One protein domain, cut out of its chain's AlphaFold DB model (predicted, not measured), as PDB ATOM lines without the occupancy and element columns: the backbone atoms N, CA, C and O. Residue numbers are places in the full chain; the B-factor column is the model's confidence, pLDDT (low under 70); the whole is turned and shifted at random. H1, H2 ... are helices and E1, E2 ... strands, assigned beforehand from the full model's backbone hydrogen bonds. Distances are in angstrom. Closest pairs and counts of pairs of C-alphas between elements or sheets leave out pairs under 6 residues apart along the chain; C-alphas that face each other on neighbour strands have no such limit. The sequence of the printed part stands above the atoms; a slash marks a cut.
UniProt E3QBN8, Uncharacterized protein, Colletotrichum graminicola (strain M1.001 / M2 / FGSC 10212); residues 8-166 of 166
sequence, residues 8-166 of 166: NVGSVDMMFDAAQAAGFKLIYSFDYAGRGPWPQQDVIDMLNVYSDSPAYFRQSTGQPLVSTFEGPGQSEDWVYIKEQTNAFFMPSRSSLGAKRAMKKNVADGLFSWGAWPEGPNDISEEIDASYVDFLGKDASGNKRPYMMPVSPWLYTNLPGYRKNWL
ATOM      1  N   ASN A   8     -30.951  -0.326  23.862       86.50
ATOM      2  CA  ASN A   8     -31.448  -1.400  24.727       86.50
ATOM      3  C   ASN A   8     -30.482  -1.688  25.880       86.50
ATOM      4  O   ASN A   8     -30.907  -1.623  27.024       86.50
ATOM      5  N   VAL A   9     -29.201  -1.952  25.594       80.31
ATOM      6  CA  VAL A   9     -28.220  -2.363  26.620       80.31
ATOM      7  C   VAL A   9     -28.126  -1.318  27.735       80.31
ATOM      8  O   VAL A   9     -28.472  -1.600  28.876       80.31
ATOM      9  N   GLY A  10     -27.774  -0.075  27.387       87.50
ATOM     10  CA  GLY A  10     -27.623   0.985  28.385       87.50
ATOM     11  C   GLY A  10     -28.929   1.341  29.102       87.50
ATOM     12  O   GLY A  10     -28.920   1.617  30.298       87.50
ATOM     13  N   SER A  11     -30.071   1.316  28.403       92.50
ATOM     14  CA  SER A  11     -31.362   1.624  29.034       92.50
ATOM     15  C   SER A  11     -31.812   0.533  30.002       92.50
ATOM     16  O   SER A  11     -32.423   0.850  31.018       92.50
ATOM     17  N   VAL A  12     -31.534  -0.738  29.703       94.50
ATOM     18  CA  VAL A  12     -31.911  -1.872  30.556       94.50
ATOM     19  C   VAL A  12     -31.157  -1.834  31.881       94.50
ATOM     20  O   VAL A  12     -31.809  -1.932  32.918       94.50
ATOM     21  N   ASP A  13     -29.840  -1.607  31.862       94.31
ATOM     22  CA  ASP A  13     -29.043  -1.444  33.088       94.31
ATOM     23  C   ASP A  13     -29.622  -0.350  33.993       94.31
ATOM     24  O   ASP A  13     -29.994  -0.602  35.140       94.31
ATOM     25  N   MET A  14     -29.810   0.851  33.435       96.69
ATOM     26  CA  MET A  14     -30.356   1.987  34.181       96.69
ATOM     27  C   MET A  14     -31.762   1.710  34.731       96.69
ATOM     28  O   MET A  14     -32.096   2.161  35.828       96.69
ATOM     29  N   MET A  15     -32.598   0.978  33.988       96.44
ATOM     30  CA  MET A  15     -33.937   0.604  34.444       96.44
ATOM     31  C   MET A  15     -33.884  -0.339  35.649       96.44
ATOM     32  O   MET A  15     -34.632  -0.119  36.603       96.44
ATOM     33  N   PHE A  16     -33.017  -1.355  35.638       97.12
ATOM     34  CA  PHE A  16     -32.891  -2.286  36.764       97.12
ATOM     35  C   PHE A  16     -32.307  -1.616  38.011       97.12
ATOM     36  O   PHE A  16     -32.839  -1.836  39.103       97.12
ATOM     37  N   ASP A  17     -31.313  -0.740  37.860       97.12
ATOM     38  CA  ASP A  17     -30.764   0.049  38.971       97.12
ATOM     39  C   ASP A  17     -31.838   0.940  39.614       97.12
ATOM     40  O   ASP A  17     -32.037   0.928  40.834       97.12
ATOM     41  N   ALA A  18     -32.589   1.677  38.789       98.25
ATOM     42  CA  ALA A  18     -33.661   2.548  39.261       98.25
ATOM     43  C   ALA A  18     -34.803   1.755  39.916       98.25
ATOM     44  O   ALA A  18     -35.297   2.138  40.980       98.25
ATOM     45  N   ALA A  19     -35.211   0.633  39.317       98.44
ATOM     46  CA  ALA A  19     -36.260  -0.221  39.864       98.44
ATOM     47  C   ALA A  19     -35.847  -0.830  41.207       98.44
ATOM     48  O   ALA A  19     -36.647  -0.839  42.144       98.44
ATOM     49  N   GLN A  20     -34.591  -1.262  41.340       97.88
ATOM     50  CA  GLN A  20     -34.062  -1.768  42.601       97.88
ATOM     51  C   GLN A  20     -34.089  -0.694  43.691       97.88
ATOM     52  O   GLN A  20     -34.584  -0.961  44.787       97.88
ATOM     53  N   ALA A  21     -33.626   0.521  43.389       98.19
ATOM     54  CA  ALA A  21     -33.654   1.638  44.332       98.19
ATOM     55  C   ALA A  21     -35.085   2.014  44.763       98.19
ATOM     56  O   ALA A  21     -35.307   2.392  45.912       98.19
ATOM     57  N   ALA A  22     -36.060   1.877  43.861       98.25
ATOM     58  CA  ALA A  22     -37.466   2.175  44.121       98.25
ATOM     59  C   ALA A  22     -38.263   1.005  44.732       98.25
ATOM     60  O   ALA A  22     -39.437   1.174  45.061       98.25
ATOM     61  N   GLY A  23     -37.680  -0.195  44.843       97.56
ATOM     62  CA  GLY A  23     -38.420  -1.412  45.198       97.56
ATOM     63  C   GLY A  23     -39.447  -1.848  44.141       97.56
ATOM     64  O   GLY A  23     -40.331  -2.655  44.433       97.56
ATOM     65  N   PHE A  24     -39.338  -1.329  42.916       98.38
ATOM     66  CA  PHE A  24     -40.203  -1.656  41.790       98.38
ATOM     67  C   PHE A  24     -39.758  -2.960  41.122       98.38
ATOM     68  O   PHE A  24     -38.590  -3.347  41.203       98.38
ATOM     69  N   LYS A  25     -40.693  -3.658  40.466       98.00
ATOM     70  CA  LYS A  25     -40.400  -4.908  39.760       98.00
ATOM     71  C   LYS A  25     -40.540  -4.748  38.254       98.00
ATOM     72  O   LYS A  25     -41.495  -4.141  37.780       98.00
ATOM     73  N   LEU A  26     -39.610  -5.334  37.514       98.00
ATOM     74  CA  LEU A  26     -39.565  -5.323  36.058       98.00
ATOM     75  C   LEU A  26     -39.759  -6.731  35.498       98.00
ATOM     76  O   LEU A  26     -39.393  -7.723  36.127       98.00
ATOM     77  N   ILE A  27     -40.294  -6.800  34.284       97.44
ATOM     78  CA  ILE A  27     -40.252  -7.986  33.428       97.44
ATOM     79  C   ILE A  27     -39.693  -7.589  32.074       97.44
ATOM     80  O   ILE A  27     -39.866  -6.447  31.635       97.44
ATOM     81  N   TYR A  28     -39.123  -8.549  31.356       97.31
ATOM     82  CA  TYR A  28     -38.949  -8.373  29.927       97.31
ATOM     83  C   TYR A  28     -40.250  -8.598  29.170       97.31
ATOM     84  O   TYR A  28     -40.919  -9.617  29.327       97.31
ATOM     85  N   SER A  29     -40.564  -7.639  28.300       96.38
ATOM     86  CA  SER A  29     -41.514  -7.805  27.207       96.38
ATOM     87  C   SER A  29     -40.770  -7.615  25.889       96.38
ATOM     88  O   SER A  29     -40.417  -6.489  25.512       96.38
ATOM     89  N   PHE A  30     -40.452  -8.720  25.221       96.62
ATOM     90  CA  PHE A  30     -39.717  -8.706  23.960       96.62
ATOM     91  C   PHE A  30     -40.677  -8.478  22.793       96.62
ATOM     92  O   PHE A  30     -41.600  -9.253  22.559       96.62
ATOM     93  N   ASP A  31     -40.466  -7.407  22.039       95.31
ATOM     94  CA  ASP A  31     -41.273  -7.109  20.861       95.31
ATOM     95  C   ASP A  31     -40.724  -7.884  19.661       95.31
ATOM     96  O   ASP A  31     -39.682  -7.524  19.111       95.31
ATOM     97  N   TYR A  32     -41.406  -8.974  19.296       95.38
ATOM     98  CA  TYR A  32     -41.027  -9.840  18.176       95.38
ATOM     99  C   TYR A  32     -41.610  -9.348  16.840       95.38
ATOM    100  O   TYR A  32     -41.238  -9.864  15.785       95.38
ATOM    101  N   ALA A  33     -42.528  -8.376  16.861       91.81
ATOM    102  CA  ALA A  33     -43.167  -7.838  15.661       91.81
ATOM    103  C   ALA A  33     -42.569  -6.495  15.212       91.81
ATOM    104  O   ALA A  33     -42.608  -6.188  14.022       91.81
ATOM    105  N   GLY A  34     -42.013  -5.702  16.130       87.56
ATOM    106  CA  GLY A  34     -41.573  -4.332  15.864       87.56
ATOM    107  C   GLY A  34     -40.423  -4.220  14.859       87.56
ATOM    108  O   GLY A  34     -40.528  -3.470  13.891       87.56
ATOM    109  N   ARG A  35     -39.329  -4.969  15.064       90.25
ATOM    110  CA  ARG A  35     -38.135  -4.973  14.180       90.25
ATOM    111  C   ARG A  35     -37.726  -6.369  13.711       90.25
ATOM    112  O   ARG A  35     -36.591  -6.588  13.298       90.25
ATOM    113  N   GLY A  36     -38.674  -7.295  13.753       89.25
ATOM    114  CA  GLY A  36     -38.419  -8.720  13.610       89.25
ATOM    115  C   GLY A  36     -38.218  -9.406  14.963       89.25
ATOM    116  O   GLY A  36     -38.133  -8.740  16.002       89.25
ATOM    117  N   PRO A  37     -38.195 -10.746  14.954       94.19
ATOM    118  CA  PRO A  37     -38.096 -11.529  16.170       94.19
ATOM    119  C   PRO A  37     -36.730 -11.365  16.825       94.19
ATOM    120  O   PRO A  37     -35.718 -11.181  16.150       94.19
ATOM    121  N   TRP A  38     -36.706 -11.494  18.147       96.50
ATOM    122  CA  TRP A  38     -35.453 -11.601  18.879       96.50
ATOM    123  C   TRP A  38     -34.789 -12.957  18.603       96.50
ATOM    124  O   TRP A  38     -35.488 -13.974  18.627       96.50
ATOM    125  N   PRO A  39     -33.465 -13.002  18.367       96.44
ATOM    126  CA  PRO A  39     -32.721 -14.253  18.350       96.44
ATOM    127  C   PRO A  39     -32.867 -14.993  19.681       96.44
ATOM    128  O   PRO A  39     -32.822 -14.385  20.750       96.44
ATOM    129  N   GLN A  40     -33.015 -16.318  19.620       97.62
ATOM    130  CA  GLN A  40     -33.172 -17.163  20.805       97.62
ATOM    131  C   GLN A  40     -32.049 -16.952  21.832       97.62
ATOM    132  O   GLN A  40     -32.331 -16.825  23.023       97.62
ATOM    133  N   GLN A  41     -30.794 -16.891  21.371       97.75
ATOM    134  CA  GLN A  41     -29.636 -16.730  22.252       97.75
ATOM    135  C   GLN A  41     -29.634 -15.370  22.955       97.75
ATOM    136  O   GLN A  41     -29.430 -15.325  24.162       97.75
ATOM    137  N   ASP A  42     -29.967 -14.287  22.252       96.44
ATOM    138  CA  ASP A  42     -30.041 -12.947  22.844       96.44
ATOM    139  C   ASP A  42     -31.061 -12.897  23.992       96.44
ATOM    140  O   ASP A  42     -30.821 -12.270  25.023       96.44
ATOM    141  N   VAL A  43     -32.197 -13.594  23.853       97.50
ATOM    142  CA  VAL A  43     -33.197 -13.695  24.928       97.50
ATOM    143  C   VAL A  43     -32.632 -14.439  26.138       97.50
ATOM    144  O   VAL A  43     -32.841 -13.998  27.268       97.50
ATOM    145  N   ILE A  44     -31.915 -15.546  25.918       98.44
ATOM    146  CA  ILE A  44     -31.267 -16.324  26.988       98.44
ATOM    147  C   ILE A  44     -30.234 -15.466  27.715       98.44
ATOM    148  O   ILE A  44     -30.269 -15.376  28.941       98.44
ATOM    149  N   ASP A  45     -29.356 -14.803  26.968       96.81
ATOM    150  CA  ASP A  45     -28.274 -13.992  27.520       96.81
ATOM    151  C   ASP A  45     -28.835 -12.839  28.358       96.81
ATOM    152  O   ASP A  45     -28.420 -12.641  29.500       96.81
ATOM    153  N   MET A  46     -29.851 -12.133  27.851       95.81
ATOM    154  CA  MET A  46     -30.510 -11.066  28.608       95.81
ATOM    155  C   MET A  46     -31.191 -11.587  29.878       95.81
ATOM    156  O   MET A  46     -31.090 -10.962  30.934       95.81
ATOM    157  N   LEU A  47     -31.874 -12.732  29.819       97.62
ATOM    158  CA  LEU A  47     -32.496 -13.312  31.011       97.62
ATOM    159  C   LEU A  47     -31.454 -13.728  32.050       97.62
ATOM    160  O   LEU A  47     -31.648 -13.457  33.232       97.62
ATOM    161  N   ASN A  48     -30.338 -14.320  31.635       96.94
ATOM    162  CA  ASN A  48     -29.279 -14.742  32.550       96.94
ATOM    163  C   ASN A  48     -28.592 -13.564  33.254       96.94
ATOM    164  O   ASN A  48     -28.142 -13.719  34.384       96.94
ATOM    165  N   VAL A  49     -28.539 -12.381  32.631       95.44
ATOM    166  CA  VAL A  49     -27.953 -11.191  33.268       95.44
ATOM    167  C   VAL A  49     -28.869 -10.619  34.356       95.44
ATOM    168  O   VAL A  49     -28.387 -10.265  35.429       95.44
ATOM    169  N   TYR A  50     -30.182 -10.527  34.112       95.62
ATOM    170  CA  TYR A  50     -31.067  -9.734  34.984       95.62
ATOM    171  C   TYR A  50     -32.130 -10.525  35.742       95.62
ATOM    172  O   TYR A  50     -32.696  -9.981  36.691       95.62
ATOM    173  N   SER A  51     -32.423 -11.778  35.382       95.88
ATOM    174  CA  SER A  51     -33.480 -12.547  36.060       95.88
ATOM    175  C   SER A  51     -33.185 -12.785  37.540       95.88
ATOM    176  O   SER A  51     -34.124 -12.858  38.332       95.88
ATOM    177  N   ASP A  52     -31.906 -12.792  37.930       94.56
ATOM    178  CA  ASP A  52     -31.465 -12.889  39.321       94.56
ATOM    179  C   ASP A  52     -31.539 -11.572  40.101       94.56
ATOM    180  O   ASP A  52     -31.532 -11.596  41.335       94.56
ATOM    181  N   SER A  53     -31.730 -10.431  39.430       96.69
ATOM    182  CA  SER A  53     -31.912  -9.140  40.095       96.69
ATOM    183  C   SER A  53     -33.070  -9.200  41.104       96.69
ATOM    184  O   SER A  53     -34.139  -9.762  40.809       96.69
ATOM    185  N   PRO A  54     -32.935  -8.573  42.289       96.44
ATOM    186  CA  PRO A  54     -34.057  -8.427  43.206       96.44
ATOM    187  C   PRO A  54     -35.171  -7.566  42.601       96.44
ATOM    188  O   PRO A  54     -36.313  -7.678  43.041       96.44
ATOM    189  N   ALA A  55     -34.886  -6.733  41.595       98.25
ATOM    190  CA  ALA A  55     -35.890  -5.968  40.864       98.25
ATOM    191  C   ALA A  55     -36.599  -6.782  39.766       98.25
ATOM    192  O   ALA A  55     -37.562  -6.291  39.188       98.25
ATOM    193  N   TYR A  56     -36.204  -8.026  39.481       98.44
ATOM    194  CA  TYR A  56     -36.914  -8.851  38.503       98.44
ATOM    195  C   TYR A  56     -38.176  -9.478  39.111       98.44
ATOM    196  O   TYR A  56     -38.130 -10.129  40.163       98.44
ATOM    197  N   PHE A  57     -39.320  -9.302  38.450       98.31
ATOM    198  CA  PHE A  57     -40.584  -9.893  38.872       98.31
ATOM    199  C   PHE A  57     -40.593 -11.403  38.616       98.31
ATOM    200  O   PHE A  57     -40.408 -11.883  37.494       98.31
ATOM    201  N   ARG A  58     -40.886 -12.159  39.669       97.38
ATOM    202  CA  ARG A  58     -41.085 -13.605  39.616       97.38
ATOM    203  C   ARG A  58     -42.547 -13.893  39.908       97.38
ATOM    204  O   ARG A  58     -43.117 -13.294  40.821       97.38
ATOM    205  N   GLN A  59     -43.158 -14.783  39.133       92.81
ATOM    206  CA  GLN A  59     -44.523 -15.213  39.436       92.81
ATOM    207  C   GLN A  59     -44.535 -16.137  40.670       92.81
ATOM    208  O   GLN A  59     -43.487 -16.453  41.235       92.81
ATOM    209  N   SER A  60     -45.719 -16.541  41.126       87.81
ATOM    210  CA  SER A  60     -45.916 -17.216  42.415       87.81
ATOM    211  C   SER A  60     -45.113 -18.507  42.620       87.81
ATOM    212  O   SER A  60     -44.806 -18.828  43.766       87.81
ATOM    213  N   THR A  61     -44.725 -19.231  41.564       87.38
ATOM    214  CA  THR A  61     -43.854 -20.424  41.672       87.38
ATOM    215  C   THR A  61     -42.351 -20.099  41.650       87.38
ATOM    216  O   THR A  61     -41.523 -21.004  41.629       87.38
ATOM    217  N   GLY A  62     -41.976 -18.814  41.676       94.12
ATOM    218  CA  GLY A  62     -40.592 -18.332  41.769       94.12
ATOM    219  C   GLY A  62     -39.877 -18.141  40.428       94.12
ATOM    220  O   GLY A  62     -38.772 -17.607  40.400       94.12
ATOM    221  N   GLN A  63     -40.500 -18.527  39.314       97.38
ATOM    222  CA  GLN A  63     -39.913 -18.392  37.976       97.38
ATOM    223  C   GLN A  63     -39.960 -16.934  37.476       97.38
ATOM    224  O   GLN A  63     -40.981 -16.264  37.695       97.38
ATOM    225  N   PRO A  64     -38.914 -16.434  36.784       98.19
ATOM    226  CA  PRO A  64     -38.914 -15.096  36.200       98.19
ATOM    227  C   PRO A  64     -39.973 -15.000  35.100       98.19
ATOM    228  O   PRO A  64     -39.998 -15.805  34.169       98.19
ATOM    229  N   LEU A  65     -40.868 -14.018  35.212       98.25
ATOM    230  CA  LEU A  65     -41.907 -13.801  34.211       98.25
ATOM    231  C   LEU A  65     -41.306 -13.147  32.964       98.25
ATOM    232  O   LEU A  65     -40.574 -12.156  33.053       98.25
ATOM    233  N   VAL A  66     -41.645 -13.684  31.797       97.94
ATOM    234  CA  VAL A  66     -41.223 -13.167  30.496       97.94
ATOM    235  C   VAL A  66     -42.442 -13.028  29.607       97.94
ATOM    236  O   VAL A  66     -43.270 -13.933  29.512       97.94
ATOM    237  N   SER A  67     -42.557 -11.892  28.939       97.12
ATOM    238  CA  SER A  67     -43.610 -11.629  27.972       97.12
ATOM    239  C   SER A  67     -43.024 -11.339  26.595       97.12
ATOM    240  O   SER A  67     -41.845 -11.008  26.443       97.12
ATOM    241  N   THR A  68     -43.866 -11.458  25.577       96.62
ATOM    242  CA  THR A  68     -43.552 -11.033  24.216       96.62
ATOM    243  C   THR A  68     -44.748 -10.305  23.622       96.62
ATOM    244  O   THR A  68     -45.895 -10.628  23.937       96.62
ATOM    245  N   PHE A  69     -44.495  -9.342  22.740       95.00
ATOM    246  CA  PHE A  69     -45.507  -8.897  21.788       95.00
ATOM    247  C   PHE A  69     -45.361  -9.744  20.525       95.00
ATOM    248  O   PHE A  69     -44.338  -9.680  19.840       95.00
ATOM    249  N   GLU A  70     -46.371 -10.567  20.255       94.19
ATOM    250  CA  GLU A  70     -46.394 -11.546  19.170       94.19
ATOM    251  C   GLU A  70     -45.254 -12.584  19.269       94.19
ATOM    252  O   GLU A  70     -44.893 -13.033  20.358       94.19
ATOM    253  N   GLY A  71     -44.751 -13.063  18.128       92.94
ATOM    254  CA  GLY A  71     -43.781 -14.161  18.040       92.94
ATOM    255  C   GLY A  71     -44.369 -15.571  17.863       92.94
ATOM    256  O   GLY A  71     -43.860 -16.513  18.474       92.94
ATOM    257  N   PRO A  72     -45.443 -15.796  17.076       91.94
ATOM    258  CA  PRO A  72     -45.925 -17.155  16.815       91.94
ATOM    259  C   PRO A  72     -44.944 -18.010  15.994       91.94
ATOM    260  O   PRO A  72     -44.952 -19.234  16.134       91.94
ATOM    261  N   GLY A  73     -44.092 -17.388  15.171       92.81
ATOM    262  CA  GLY A  73     -43.069 -18.085  14.380       92.81
ATOM    263  C   GLY A  73     -41.941 -18.675  15.231       92.81
ATOM    264  O   GLY A  73     -41.476 -19.768  14.941       92.81
ATOM    265  N   GLN A  74     -41.573 -17.993  16.315       94.81
ATOM    266  CA  GLN A  74     -40.449 -18.324  17.209       94.81
ATOM    267  C   GLN A  74     -40.918 -19.007  18.496       94.81
ATOM    268  O   GLN A  74     -40.203 -19.128  19.479       94.81
ATOM    269  N   SER A  75     -42.170 -19.453  18.512       93.31
ATOM    270  CA  SER A  75     -42.814 -20.036  19.683       93.31
ATOM    271  C   SER A  75     -42.081 -21.235  20.279       93.31
ATOM    272  O   SER A  75     -42.214 -21.515  21.462       93.31
ATOM    273  N   GLU A  76     -41.438 -22.015  19.413       95.50
ATOM    274  CA  GLU A  76     -40.780 -23.272  19.775       95.50
ATOM    275  C   GLU A  76     -39.450 -23.002  20.470       95.50
ATOM    276  O   GLU A  76     -39.078 -23.754  21.368       95.50
ATOM    277  N   ASP A  77     -38.820 -21.863  20.172       97.00
ATOM    278  CA  ASP A  77     -37.591 -21.420  20.823       97.00
ATOM    279  C   ASP A  77     -37.780 -21.281  22.335       97.00
ATOM    280  O   ASP A  77     -36.847 -21.515  23.101       97.00
ATOM    281  N   TRP A  78     -38.999 -20.950  22.773       96.75
ATOM    282  CA  TRP A  78     -39.347 -20.797  24.182       96.75
ATOM    283  C   TRP A  78     -39.179 -22.085  24.980       96.75
ATOM    284  O   TRP A  78     -38.923 -22.005  26.172       96.75
ATOM    285  N   VAL A  79     -39.291 -23.266  24.364       97.06
ATOM    286  CA  VAL A  79     -39.034 -24.532  25.071       97.06
ATOM    287  C   VAL A  79     -37.593 -24.546  25.572       97.06
ATOM    288  O   VAL A  79     -37.361 -24.656  26.773       97.06
ATOM    289  N   TYR A  80     -36.646 -24.308  24.667       98.25
ATOM    290  CA  TYR A  80     -35.228 -24.284  25.001       98.25
ATOM    291  C   TYR A  80     -34.856 -23.085  25.886       98.25
ATOM    292  O   TYR A  80     -34.111 -23.243  26.847       98.25
ATOM    293  N   ILE A  81     -35.428 -21.894  25.651       98.50
ATOM    294  CA  ILE A  81     -35.182 -20.732  26.526       98.50
ATOM    295  C   ILE A  81     -35.598 -21.049  27.967       98.50
ATOM    296  O   ILE A  81     -34.848 -20.755  28.898       98.50
ATOM    297  N   LYS A  82     -36.764 -21.674  28.173       97.69
ATOM    298  CA  LYS A  82     -37.226 -22.070  29.511       97.69
ATOM    299  C   LYS A  82     -36.320 -23.115  30.148       97.69
ATOM    300  O   LYS A  82     -36.051 -23.007  31.338       97.69
ATOM    301  N   GLU A  83     -35.811 -24.075  29.378       97.88
ATOM    302  CA  GLU A  83     -34.826 -25.046  29.873       97.88
ATOM    303  C   GLU A  83     -33.539 -24.371  30.367       97.88
ATOM    304  O   GLU A  83     -32.993 -24.788  31.384       97.88
ATOM    305  N   GLN A  84     -33.072 -23.317  29.688       98.44
ATOM    306  CA  GLN A  84     -31.831 -22.623  30.060       98.44
ATOM    307  C   GLN A  84     -31.999 -21.604  31.195       98.44
ATOM    308  O   GLN A  84     -31.057 -21.357  31.939       98.44
ATOM    309  N   THR A  85     -33.178 -20.993  31.318       98.06
ATOM    310  CA  THR A  85     -33.384 -19.798  32.167       98.06
ATOM    311  C   THR A  85     -34.426 -19.990  33.264       98.06
ATOM    312  O   THR A  85     -34.627 -19.106  34.095       98.06
ATOM    313  N   ASN A  86     -35.146 -21.115  33.254       97.12
ATOM    314  CA  ASN A  86     -36.311 -21.373  34.101       97.12
ATOM    315  C   ASN A  86     -37.440 -20.326  33.953       97.12
ATOM    316  O   ASN A  86     -38.272 -20.176  34.848       97.12
ATOM    317  N   ALA A  87     -37.483 -19.586  32.841       98.00
ATOM    318  CA  ALA A  87     -38.484 -18.552  32.598       98.00
ATOM    319  C   ALA A  87     -39.927 -19.081  32.553       98.00
ATOM    320  O   ALA A  87     -40.195 -20.209  32.144       98.00
ATOM    321  N   PHE A  88     -40.869 -18.214  32.921       97.38
ATOM    322  CA  PHE A  88     -42.306 -18.419  32.752       97.38
ATOM    323  C   PHE A  88     -42.809 -17.516  31.623       97.38
ATOM    324  O   PHE A  88     -42.838 -16.293  31.779       97.38
ATOM    325  N   PHE A  89     -43.210 -18.089  30.486       97.12
ATOM    326  CA  PHE A  89     -43.611 -17.313  29.308       97.12
ATOM    327  C   PHE A  89     -45.110 -16.996  29.292       97.12
ATOM    328  O   PHE A  89     -45.953 -17.891  29.210       97.12
ATOM    329  N   MET A  90     -45.434 -15.703  29.269       96.56
ATOM    330  CA  MET A  90     -46.791 -15.163  29.165       96.56
ATOM    331  C   MET A  90     -46.874 -14.120  28.034       96.56
ATOM    332  O   MET A  90     -46.869 -12.912  28.282       96.56
ATOM    333  N   PRO A  91     -46.870 -14.566  26.768       95.88
ATOM    334  CA  PRO A  91     -46.862 -13.698  25.594       95.88
ATOM    335  C   PRO A  91     -48.250 -13.131  25.269       95.88
ATOM    336  O   PRO A  91     -49.277 -13.727  25.609       95.88
ATOM    337  N   SER A  92     -48.276 -12.040  24.506       93.25
ATOM    338  CA  SER A  92     -49.452 -11.649  23.730       93.25
ATOM    339  C   SER A  92     -49.341 -12.235  22.340       93.25
ATOM    340  O   SER A  92     -48.354 -12.055  21.630       93.25
ATOM    341  N   ARG A  93     -50.387 -12.963  21.962       87.00
ATOM    342  CA  ARG A  93     -50.600 -13.496  20.613       87.00
ATOM    343  C   ARG A  93     -51.977 -13.102  20.121       87.00
ATOM    344  O   ARG A  93     -52.725 -13.925  19.587       87.00
ATOM    345  N   SER A  94     -52.338 -11.850  20.374       84.88
ATOM    346  CA  SER A  94     -53.663 -11.341  20.048       84.88
ATOM    347  C   SER A  94     -53.942 -11.389  18.546       84.88
ATOM    348  O   SER A  94     -55.091 -11.624  18.184       84.88
ATOM    349  N   SER A  95     -52.920 -11.337  17.679       85.88
ATOM    350  CA  SER A  95     -53.082 -11.575  16.233       85.88
ATOM    351  C   SER A  95     -53.658 -12.957  15.875       85.88
ATOM    352  O   SER A  95     -54.282 -13.123  14.826       85.88
ATOM    353  N   LEU A  96     -53.463 -13.964  16.734       88.62
ATOM    354  CA  LEU A  96     -53.972 -15.322  16.540       88.62
ATOM    355  C   LEU A  96     -55.300 -15.577  17.265       88.62
ATOM    356  O   LEU A  96     -56.059 -16.456  16.844       88.62
ATOM    357  N   GLY A  97     -55.544 -14.865  18.366       88.56
ATOM    358  CA  GLY A  97     -56.568 -15.196  19.357       88.56
ATOM    359  C   GLY A  97     -56.191 -16.398  20.240       88.56
ATOM    360  O   GLY A  97     -55.362 -17.240  19.872       88.56
ATOM    361  N   ALA A  98     -56.831 -16.507  21.410       88.19
ATOM    362  CA  ALA A  98     -56.451 -17.439  22.480       88.19
ATOM    363  C   ALA A  98     -56.357 -18.910  22.030       88.19
ATOM    364  O   ALA A  98     -55.335 -19.570  22.230       88.19
ATOM    365  N   LYS A  99     -57.385 -19.420  21.336       90.19
ATOM    366  CA  LYS A  99     -57.437 -20.824  20.890       90.19
ATOM    367  C   LYS A  99     -56.257 -21.212  19.996       90.19
ATOM    368  O   LYS A  99     -55.688 -22.292  20.142       90.19
ATOM    369  N   ARG A 100     -55.891 -20.351  19.041       91.12
ATOM    370  CA  ARG A 100     -54.773 -20.616  18.120       91.12
ATOM    371  C   ARG A 100     -53.430 -20.391  18.807       91.12
ATOM    372  O   ARG A 100     -52.510 -21.170  18.565       91.12
ATOM    373  N   ALA A 101     -53.334 -19.393  19.685       89.44
ATOM    374  CA  ALA A 101     -52.137 -19.120  20.475       89.44
ATOM    375  C   ALA A 101     -51.711 -20.325  21.334       89.44
ATOM    376  O   ALA A 101     -50.511 -20.586  21.455       89.44
ATOM    377  N   MET A 102     -52.682 -21.096  21.837       90.94
ATOM    378  CA  MET A 102     -52.450 -22.294  22.650       90.94
ATOM    379  C   MET A 102     -52.192 -23.581  21.860       90.94
ATOM    380  O   MET A 102     -51.773 -24.571  22.454       90.94
ATOM    381  N   LYS A 103     -52.354 -23.600  20.528       89.06
ATOM    382  CA  LYS A 103     -52.247 -24.834  19.718       89.06
ATOM    383  C   LYS A 103     -50.902 -25.557  19.869       89.06
ATOM    384  O   LYS A 103     -50.864 -26.781  19.825       89.06
ATOM    385  N   LYS A 104     -49.809 -24.805  20.031       86.56
ATOM    386  CA  LYS A 104     -48.458 -25.363  20.219       86.56
ATOM    387  C   LYS A 104     -48.149 -25.743  21.673       86.56
ATOM    388  O   LYS A 104     -47.154 -26.407  21.913       86.56
ATOM    389  N   ASN A 105     -48.980 -25.324  22.632       89.12
ATOM    390  CA  ASN A 105     -48.867 -25.649  24.060       89.12
ATOM    391  C   ASN A 105     -47.508 -25.309  24.723       89.12
ATOM    392  O   ASN A 105     -47.114 -25.932  25.703       89.12
ATOM    393  N   VAL A 106     -46.796 -24.310  24.190       93.19
ATOM    394  CA  VAL A 106     -45.467 -23.866  24.663       93.19
ATOM    395  C   VAL A 106     -45.519 -22.691  25.645       93.19
ATOM    396  O   VAL A 106     -44.604 -22.525  26.448       93.19
ATOM    397  N   ALA A 107     -46.575 -21.874  25.579       94.31
ATOM    398  CA  ALA A 107     -46.772 -20.715  26.447       94.31
ATOM    399  C   ALA A 107     -47.314 -21.153  27.811       94.31
ATOM    400  O   ALA A 107     -48.231 -21.972  27.859       94.31
ATOM    401  N   ASP A 108     -46.781 -20.608  28.902       95.50
ATOM    402  CA  ASP A 108     -47.176 -20.973  30.268       95.50
ATOM    403  C   ASP A 108     -48.456 -20.260  30.710       95.50
ATOM    404  O   ASP A 108     -49.261 -20.832  31.440       95.50
ATOM    405  N   GLY A 109     -48.701 -19.073  30.162       95.31
ATOM    406  CA  GLY A 109     -49.978 -18.368  30.183       95.31
ATOM    407  C   GLY A 109     -50.116 -17.496  28.940       95.31
ATOM    408  O   GLY A 109     -49.309 -17.596  28.017       95.31
ATOM    409  N   LEU A 110     -51.106 -16.611  28.910       95.50
ATOM    410  CA  LEU A 110     -51.248 -15.603  27.857       95.50
ATOM    411  C   LEU A 110     -51.657 -14.265  28.464       95.50
ATOM    412  O   LEU A 110     -52.251 -14.220  29.541       95.50
ATOM    413  N   PHE A 111     -51.386 -13.190  27.736       92.75
ATOM    414  CA  PHE A 111     -52.022 -11.898  27.966       92.75
ATOM    415  C   PHE A 111     -52.676 -11.403  26.671       92.75
ATOM    416  O   PHE A 111     -52.276 -11.806  25.573       92.75
ATOM    417  N   SER A 112     -53.702 -10.560  26.785       91.31
ATOM    418  CA  SER A 112     -54.362  -9.938  25.630       91.31
ATOM    419  C   SER A 112     -53.846  -8.516  25.407       91.31
ATOM    420  O   SER A 112     -53.555  -7.791  26.352       91.31
ATOM    421  N   TRP A 113     -53.736  -8.099  24.147       89.31
ATOM    422  CA  TRP A 113     -53.481  -6.709  23.761       89.31
ATOM    423  C   TRP A 113     -54.778  -5.914  23.546       89.31
ATOM    424  O   TRP A 113     -54.729  -4.700  23.403       89.31
ATOM    425  N   GLY A 114     -55.939  -6.574  23.522       87.94
ATOM    426  CA  GLY A 114     -57.238  -5.919  23.357       87.94
ATOM    427  C   GLY A 114     -57.743  -5.354  24.678       87.94
ATOM    428  O   GLY A 114     -58.507  -6.024  25.359       87.94
ATOM    429  N   ALA A 115     -57.280  -4.159  25.050       90.38
ATOM    430  CA  ALA A 115     -57.577  -3.530  26.343       90.38
ATOM    431  C   ALA A 115     -58.515  -2.314  26.249       90.38
ATOM    432  O   ALA A 115     -58.747  -1.639  27.250       90.38
ATOM    433  N   TRP A 116     -58.965  -1.975  25.041       88.56
ATOM    434  CA  TRP A 116     -59.733  -0.770  24.728       88.56
ATOM    435  C   TRP A 116     -60.874  -1.103  23.755       88.56
ATOM    436  O   TRP A 116     -60.793  -2.108  23.042       88.56
ATOM    437  N   PRO A 117     -61.931  -0.274  23.733       85.81
ATOM    438  CA  PRO A 117     -63.019  -0.391  22.766       85.81
ATOM    439  C   PRO A 117     -62.548  -0.227  21.319       85.81
ATOM    440  O   PRO A 117     -61.589   0.486  21.044       85.81
ATOM    441  N   GLU A 118     -63.257  -0.840  20.374       82.50
ATOM    442  CA  GLU A 118     -63.068  -0.539  18.955       82.50
ATOM    443  C   GLU A 118     -63.958   0.645  18.554       82.50
ATOM    444  O   GLU A 118     -65.172   0.499  18.368       82.50
ATOM    445  N   GLY A 119     -63.362   1.824  18.395       82.62
ATOM    446  CA  GLY A 119     -64.053   3.047  18.012       82.62
ATOM    447  C   GLY A 119     -65.102   3.472  19.046       82.62
ATOM    448  O   GLY A 119     -64.792   3.594  20.227       82.62
ATOM    449  N   PRO A 120     -66.353   3.744  18.629       84.38
ATOM    450  CA  PRO A 120     -67.404   4.219  19.528       84.38
ATOM    451  C   PRO A 120     -68.130   3.095  20.288       84.38
ATOM    452  O   PRO A 120     -69.147   3.368  20.920       84.38
ATOM    453  N   ASN A 121     -67.695   1.839  20.158       85.88
ATOM    454  CA  ASN A 121     -68.404   0.693  20.725       85.88
ATOM    455  C   ASN A 121     -67.940   0.417  22.153       85.88
ATOM    456  O   ASN A 121     -66.753   0.513  22.430       85.88
ATOM    457  N   ASP A 122     -68.840  -0.002  23.038       87.75
ATOM    458  CA  ASP A 122     -68.442  -0.449  24.373       87.75
ATOM    459  C   ASP A 122     -67.565  -1.710  24.290       87.75
ATOM    460  O   ASP A 122     -67.798  -2.601  23.468       87.75
ATOM    461  N   ILE A 123     -66.554  -1.798  25.158       89.06
ATOM    462  CA  ILE A 123     -65.756  -3.020  25.306       89.06
ATOM    463  C   ILE A 123     -66.602  -4.115  25.970       89.06
ATOM    464  O   ILE A 123     -67.351  -3.847  26.912       89.06
ATOM    465  N   SER A 124     -66.480  -5.352  25.492       89.06
ATOM    466  CA  SER A 124     -67.133  -6.522  26.084       89.06
ATOM    467  C   SER A 124     -66.119  -7.446  26.760       89.06
ATOM    468  O   SER A 124     -64.931  -7.441  26.439       89.06
ATOM    469  N   GLU A 125     -66.603  -8.300  27.661       90.44
ATOM    470  CA  GLU A 125     -65.791  -9.327  28.330       90.44
ATOM    471  C   GLU A 125     -65.501 -10.544  27.427       90.44
ATOM    472  O   GLU A 125     -64.819 -11.480  27.841       90.44
ATOM    473  N   GLU A 126     -66.017 -10.576  26.191       90.44
ATOM    474  CA  GLU A 126     -65.977 -11.764  25.325       90.44
ATOM    475  C   GLU A 126     -64.549 -12.209  24.997       90.44
ATOM    476  O   GLU A 126     -64.246 -13.408  24.989       90.44
ATOM    477  N   ILE A 127     -63.654 -11.248  24.748       90.12
ATOM    478  CA  ILE A 127     -62.247 -11.543  24.478       90.12
ATOM    479  C   ILE A 127     -61.633 -12.188  25.717       90.12
ATOM    480  O   ILE A 127     -61.087 -13.286  25.609       90.12
ATOM    481  N   ASP A 128     -61.768 -11.567  26.886       92.81
ATOM    482  CA  ASP A 128     -61.202 -12.065  28.141       92.81
ATOM    483  C   ASP A 128     -61.744 -13.447  28.517       92.81
ATOM    484  O   ASP A 128     -60.964 -14.351  28.836       92.81
ATOM    485  N   ALA A 129     -63.057 -13.649  28.385       92.31
ATOM    486  CA  ALA A 129     -63.703 -14.940  28.593       92.31
ATOM    487  C   ALA A 129     -63.093 -16.020  27.685       92.31
ATOM    488  O   ALA A 129     -62.766 -17.115  28.148       92.31
ATOM    489  N   SER A 130     -62.824 -15.692  26.416       92.19
ATOM    490  CA  SER A 130     -62.187 -16.633  25.492       92.19
ATOM    491  C   SER A 130     -60.774 -17.043  25.935       92.19
ATOM    492  O   SER A 130     -60.400 -18.209  25.782       92.19
ATOM    493  N   TYR A 131     -59.977 -16.135  26.511       93.75
ATOM    494  CA  TYR A 131     -58.652 -16.489  27.032       93.75
ATOM    495  C   TYR A 131     -58.770 -17.401  28.251       93.75
ATOM    496  O   TYR A 131     -58.094 -18.430  28.296       93.75
ATOM    497  N   VAL A 132     -59.654 -17.066  29.193       91.31
ATOM    498  CA  VAL A 132     -59.908 -17.881  30.392       91.31
ATOM    499  C   VAL A 132     -60.344 -19.303  30.018       91.31
ATOM    500  O   VAL A 132     -59.873 -20.264  30.633       91.31
ATOM    501  N   ASP A 133     -61.173 -19.453  28.984       90.62
ATOM    502  CA  ASP A 133     -61.668 -20.753  28.528       90.62
ATOM    503  C   ASP A 133     -60.613 -21.563  27.757       90.62
ATOM    504  O   ASP A 133     -60.441 -22.761  27.997       90.62
ATOM    505  N   PHE A 134     -59.880 -20.936  26.828       91.81
ATOM    506  CA  PHE A 134     -58.962 -21.654  25.934       91.81
ATOM    507  C   PHE A 134     -57.569 -21.916  26.514       91.81
ATOM    508  O   PHE A 134     -56.865 -22.784  25.993       91.81
ATOM    509  N   LEU A 135     -57.156 -21.209  27.571       90.81
ATOM    510  CA  LEU A 135     -55.862 -21.429  28.230       90.81
ATOM    511  C   LEU A 135     -55.722 -22.841  28.811       90.81
ATOM    512  O   LEU A 135     -54.625 -23.403  28.821       90.81
ATOM    513  N   GLY A 136     -56.830 -23.438  29.254       88.38
ATOM    514  CA  GLY A 136     -56.843 -24.802  29.765       88.38
ATOM    515  C   GLY A 136     -55.931 -24.996  30.981       88.38
ATOM    516  O   GLY A 136     -55.849 -24.145  31.870       88.38
ATOM    517  N   LYS A 137     -55.278 -26.160  31.041       89.44
ATOM    518  CA  LYS A 137     -54.428 -26.579  32.161       89.44
ATOM    519  C   LYS A 137     -52.981 -26.821  31.725       89.44
ATOM    520  O   LYS A 137     -52.720 -27.119  30.559       89.44
ATOM    521  N   ASP A 138     -52.046 -26.675  32.655       87.88
ATOM    522  CA  ASP A 138     -50.651 -27.080  32.496       87.88
ATOM    523  C   ASP A 138     -50.482 -28.608  32.643       87.88
ATOM    524  O   ASP A 138     -51.446 -29.343  32.876       87.88
ATOM    525  N   ALA A 139     -49.246 -29.097  32.497       85.44
ATOM    526  CA  ALA A 139     -48.925 -30.523  32.617       85.44
ATOM    527  C   ALA A 139     -49.202 -31.101  34.020       85.44
ATOM    528  O   ALA A 139     -49.398 -32.307  34.159       85.44
ATOM    529  N   SER A 140     -49.259 -30.244  35.040       87.88
ATOM    530  CA  SER A 140     -49.569 -30.596  36.428       87.88
ATOM    531  C   SER A 140     -51.075 -30.557  36.721       87.88
ATOM    532  O   SER A 140     -51.499 -30.868  37.832       87.88
ATOM    533  N   GLY A 141     -51.904 -30.183  35.741       89.31
ATOM    534  CA  GLY A 141     -53.356 -30.093  35.875       89.31
ATOM    535  C   GLY A 141     -53.868 -28.786  36.491       89.31
ATOM    536  O   GLY A 141     -55.078 -28.682  36.747       89.31
ATOM    537  N   ASN A 142     -53.002 -27.789  36.695       89.50
ATOM    538  CA  ASN A 142     -53.380 -26.461  37.187       89.50
ATOM    539  C   ASN A 142     -53.856 -25.580  36.035       89.50
ATOM    540  O   ASN A 142     -53.371 -25.708  34.916       89.50
ATOM    541  N   LYS A 143     -54.800 -24.666  36.288       91.00
ATOM    542  CA  LYS A 143     -55.204 -23.688  35.268       91.00
ATOM    543  C   LYS A 143     -54.017 -22.794  34.907       91.00
ATOM    544  O   LYS A 143     -53.361 -22.264  35.803       91.00
ATOM    545  N   ARG A 144     -53.781 -22.599  33.610       93.31
ATOM    546  CA  ARG A 144     -52.782 -21.630  33.147       93.31
ATOM    547  C   ARG A 144     -53.264 -20.202  33.445       93.31
ATOM    548  O   ARG A 144     -54.459 -19.936  33.297       93.31
ATOM    549  N   PRO A 145     -52.376 -19.289  33.869       94.25
ATOM    550  CA  PRO A 145     -52.759 -17.921  34.184       94.25
ATOM    551  C   PRO A 145     -53.081 -17.104  32.929       94.25
ATOM    552  O   PRO A 145     -52.454 -17.257  31.877       94.25
ATOM    553  N   TYR A 146     -54.034 -16.189  33.093       94.81
ATOM    554  CA  TYR A 146     -54.358 -15.132  32.146       94.81
ATOM    555  C   TYR A 146     -53.981 -13.780  32.754       94.81
ATOM    556  O   TYR A 146     -54.428 -13.462  33.857       94.81
ATOM    557  N   MET A 147     -53.182 -12.980  32.049       94.44
ATOM    558  CA  MET A 147     -52.971 -11.574  32.395       94.44
ATOM    559  C   MET A 147     -53.958 -10.723  31.590       94.44
ATOM    560  O   MET A 147     -53.738 -10.417  30.418       94.44
ATOM    561  N   MET A 148     -55.072 -10.392  32.239       93.62
ATOM    562  CA  MET A 148     -56.136  -9.562  31.676       93.62
ATOM    563  C   MET A 148     -55.669  -8.108  31.563       93.62
ATOM    564  O   MET A 148     -55.220  -7.542  32.566       93.62
ATOM    565  N   PRO A 149     -55.739  -7.492  30.375       92.25
ATOM    566  CA  PRO A 149     -55.356  -6.105  30.217       92.25
ATOM    567  C   PRO A 149     -56.513  -5.174  30.603       92.25
ATOM    568  O   PRO A 149     -57.680  -5.484  30.395       92.25
ATOM    569  N   VAL A 150     -56.188  -3.990  31.120       89.81
ATOM    570  CA  VAL A 150     -57.160  -2.920  31.370       89.81
ATOM    571  C   VAL A 150     -56.526  -1.610  30.928       89.81
ATOM    572  O   VAL A 150     -55.405  -1.304  31.338       89.81
ATOM    573  N   SER A 151     -57.221  -0.837  30.094       88.81
ATOM    574  CA  SER A 151     -56.776   0.492  29.672       88.81
ATOM    575  C   SER A 151     -57.857   1.538  29.939       88.81
ATOM    576  O   SER A 151     -59.032   1.258  29.709       88.81
ATOM    577  N   PRO A 152     -57.495   2.757  30.379       84.00
ATOM    578  CA  PRO A 152     -58.456   3.851  30.466       84.00
ATOM    579  C   PRO A 152     -58.940   4.332  29.085       84.00
ATOM    580  O   PRO A 152     -60.083   4.759  28.971       84.00
ATOM    581  N   TRP A 153     -58.083   4.301  28.054       81.50
ATOM    582  CA  TRP A 153     -58.393   4.703  26.671       81.50
ATOM    583  C   TRP A 153     -57.240   4.316  25.723       81.50
ATOM    584  O   TRP A 153     -56.098   4.191  26.174       81.50
ATOM    585  N   LEU A 154     -57.483   4.189  24.412       86.25
ATOM    586  CA  LEU A 154     -56.420   4.184  23.397       86.25
ATOM    587  C   LEU A 154     -56.767   5.128  22.243       86.25
ATOM    588  O   LEU A 154     -57.871   5.122  21.727       86.25
ATOM    589  N   TYR A 155     -55.790   5.909  21.791       87.19
ATOM    590  CA  TYR A 155     -55.873   6.641  20.532       87.19
ATOM    591  C   TYR A 155     -54.532   6.570  19.809       87.19
ATOM    592  O   TYR A 155     -53.478   6.762  20.420       87.19
ATOM    593  N   THR A 156     -54.556   6.330  18.500       88.06
ATOM    594  CA  THR A 156     -53.371   6.465  17.649       88.06
ATOM    595  C   THR A 156     -53.733   7.174  16.352       88.06
ATOM    596  O   THR A 156     -54.707   6.817  15.706       88.06
ATOM    597  N   ASN A 157     -52.916   8.142  15.941       90.62
ATOM    598  CA  ASN A 157     -52.928   8.717  14.596       90.62
ATOM    599  C   ASN A 157     -51.478   8.877  14.145       90.62
ATOM    600  O   ASN A 157     -50.845   9.918  14.321       90.62
ATOM    601  N   LEU A 158     -50.925   7.774  13.646       90.69
ATOM    602  CA  LEU A 158     -49.533   7.637  13.242       90.69
ATOM    603  C   LEU A 158     -49.486   7.238  11.756       90.69
ATOM    604  O   LEU A 158     -49.377   6.046  11.438       90.69
ATOM    605  N   PRO A 159     -49.539   8.216  10.826       88.19
ATOM    606  CA  PRO A 159     -49.580   7.957   9.386       88.19
ATOM    607  C   PRO A 159     -48.394   7.130   8.877       88.19
ATOM    608  O   PRO A 159     -48.575   6.244   8.045       88.19
ATOM    609  N   GLY A 160     -47.197   7.353   9.436       88.12
ATOM    610  CA  GLY A 160     -45.984   6.600   9.088       88.12
ATOM    611  C   GLY A 160     -46.073   5.098   9.380       88.12
ATOM    612  O   GLY A 160     -45.375   4.311   8.753       88.12
ATOM    613  N   TYR A 161     -46.981   4.696  10.272       81.75
ATOM    614  CA  TYR A 161     -47.244   3.300  10.627       81.75
ATOM    615  C   TYR A 161     -48.586   2.795  10.085       81.75
ATOM    616  O   TYR A 161     -48.975   1.670  10.389       81.75
ATOM    617  N   ARG A 162     -49.310   3.619   9.309       86.44
ATOM    618  CA  ARG A 162     -50.694   3.362   8.866       86.44
ATOM    619  C   ARG A 162     -51.629   2.987  10.027       86.44
ATOM    620  O   ARG A 162     -52.529   2.169   9.859       86.44
ATOM    621  N   LYS A 163     -51.407   3.577  11.208       83.56
ATOM    622  CA  LYS A 163     -52.231   3.359  12.404       83.56
ATOM    623  C   LYS A 163     -53.118   4.573  12.638       83.56
ATOM    624  O   LYS A 163     -52.605   5.671  12.837       83.56
ATOM    625  N   ASN A 164     -54.427   4.361  12.593       86.00
ATOM    626  CA  ASN A 164     -55.432   5.360  12.936       86.00
ATOM    627  C   ASN A 164     -56.555   4.668  13.714       86.00
ATOM    628  O   ASN A 164     -57.514   4.189  13.111       86.00
ATOM    629  N   TRP A 165     -56.358   4.506  15.020       83.94
ATOM    630  CA  TRP A 165     -57.260   3.769  15.909       83.94
ATOM    631  C   TRP A 165     -57.854   4.728  16.938       83.94
ATOM    632  O   TRP A 165     -57.124   5.544  17.510       83.94
ATOM    633  N   LEU A 166     -59.159   4.604  17.150       77.62
ATOM    634  CA  LEU A 166     -59.923   5.205  18.236       77.62
ATOM    635  C   LEU A 166     -60.573   4.066  19.016       77.62
ATOM    636  O   LEU A 166     -60.912   3.067  18.339       77.62
TER     637      LEU A 166
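What this domain is: This is residues 8 to 166 of the 166 residues of an uncharacterized protein of Colletotrichum graminicola (strain M1.001 / M2 / FGSC 10212) (UniProt E3QBN8). With little regular structure, the domain has a small parallel strand pair, E1 and E2, near its middle, helices H2 and H3 side by side toward one end, and loops with H4 and H5 toward the other; hairpin E3-E4 lies far out. The 159 printed residues, 63 in named elements, run H1 E1 H2 E2 H3 H4 H5 E3 E4: mixed, compact, radius of gyration of the C-alphas 16.6 A, spans 44 by 40 by 30 A.

How they stand to each other: H1 is residues 8 to 22. E1, residues 28 to 31, H2, residues 40 to 50, and E2, residues 65 to 69, form a strand-helix-strand unit, two parallel neighbour strands with a helix between, and its crossover is right-handed; N 67 and O 28 are within hydrogen-bond range, 2.8 A apart. H2 touches H3, residues 77 to 85; the closest C-alphas, Ile 44 and Ile 81, are 5.9 A apart. H4, residues 98 to 101, touches H5, residues 126 to 134; closest C-alphas Ala 98 and Tyr 131, 5.1 A. E3, residues 156 to 158, and E4, residues 163 to 165, form a hairpin; N 158 and O 163 are 2.8 A apart.

Where its parts are: H1 runs 20.6 A from C-alpha 8 (-31.448, -1.400, 24.727); E4 ends at C-alpha 165 (-57.260, 3.769, 15.909).

The domain as a whole: The printed part has no cut; the links H2 to E2, H3 to H4, H4 to H5 and H5 to E3 are long. No printed residue is under 70.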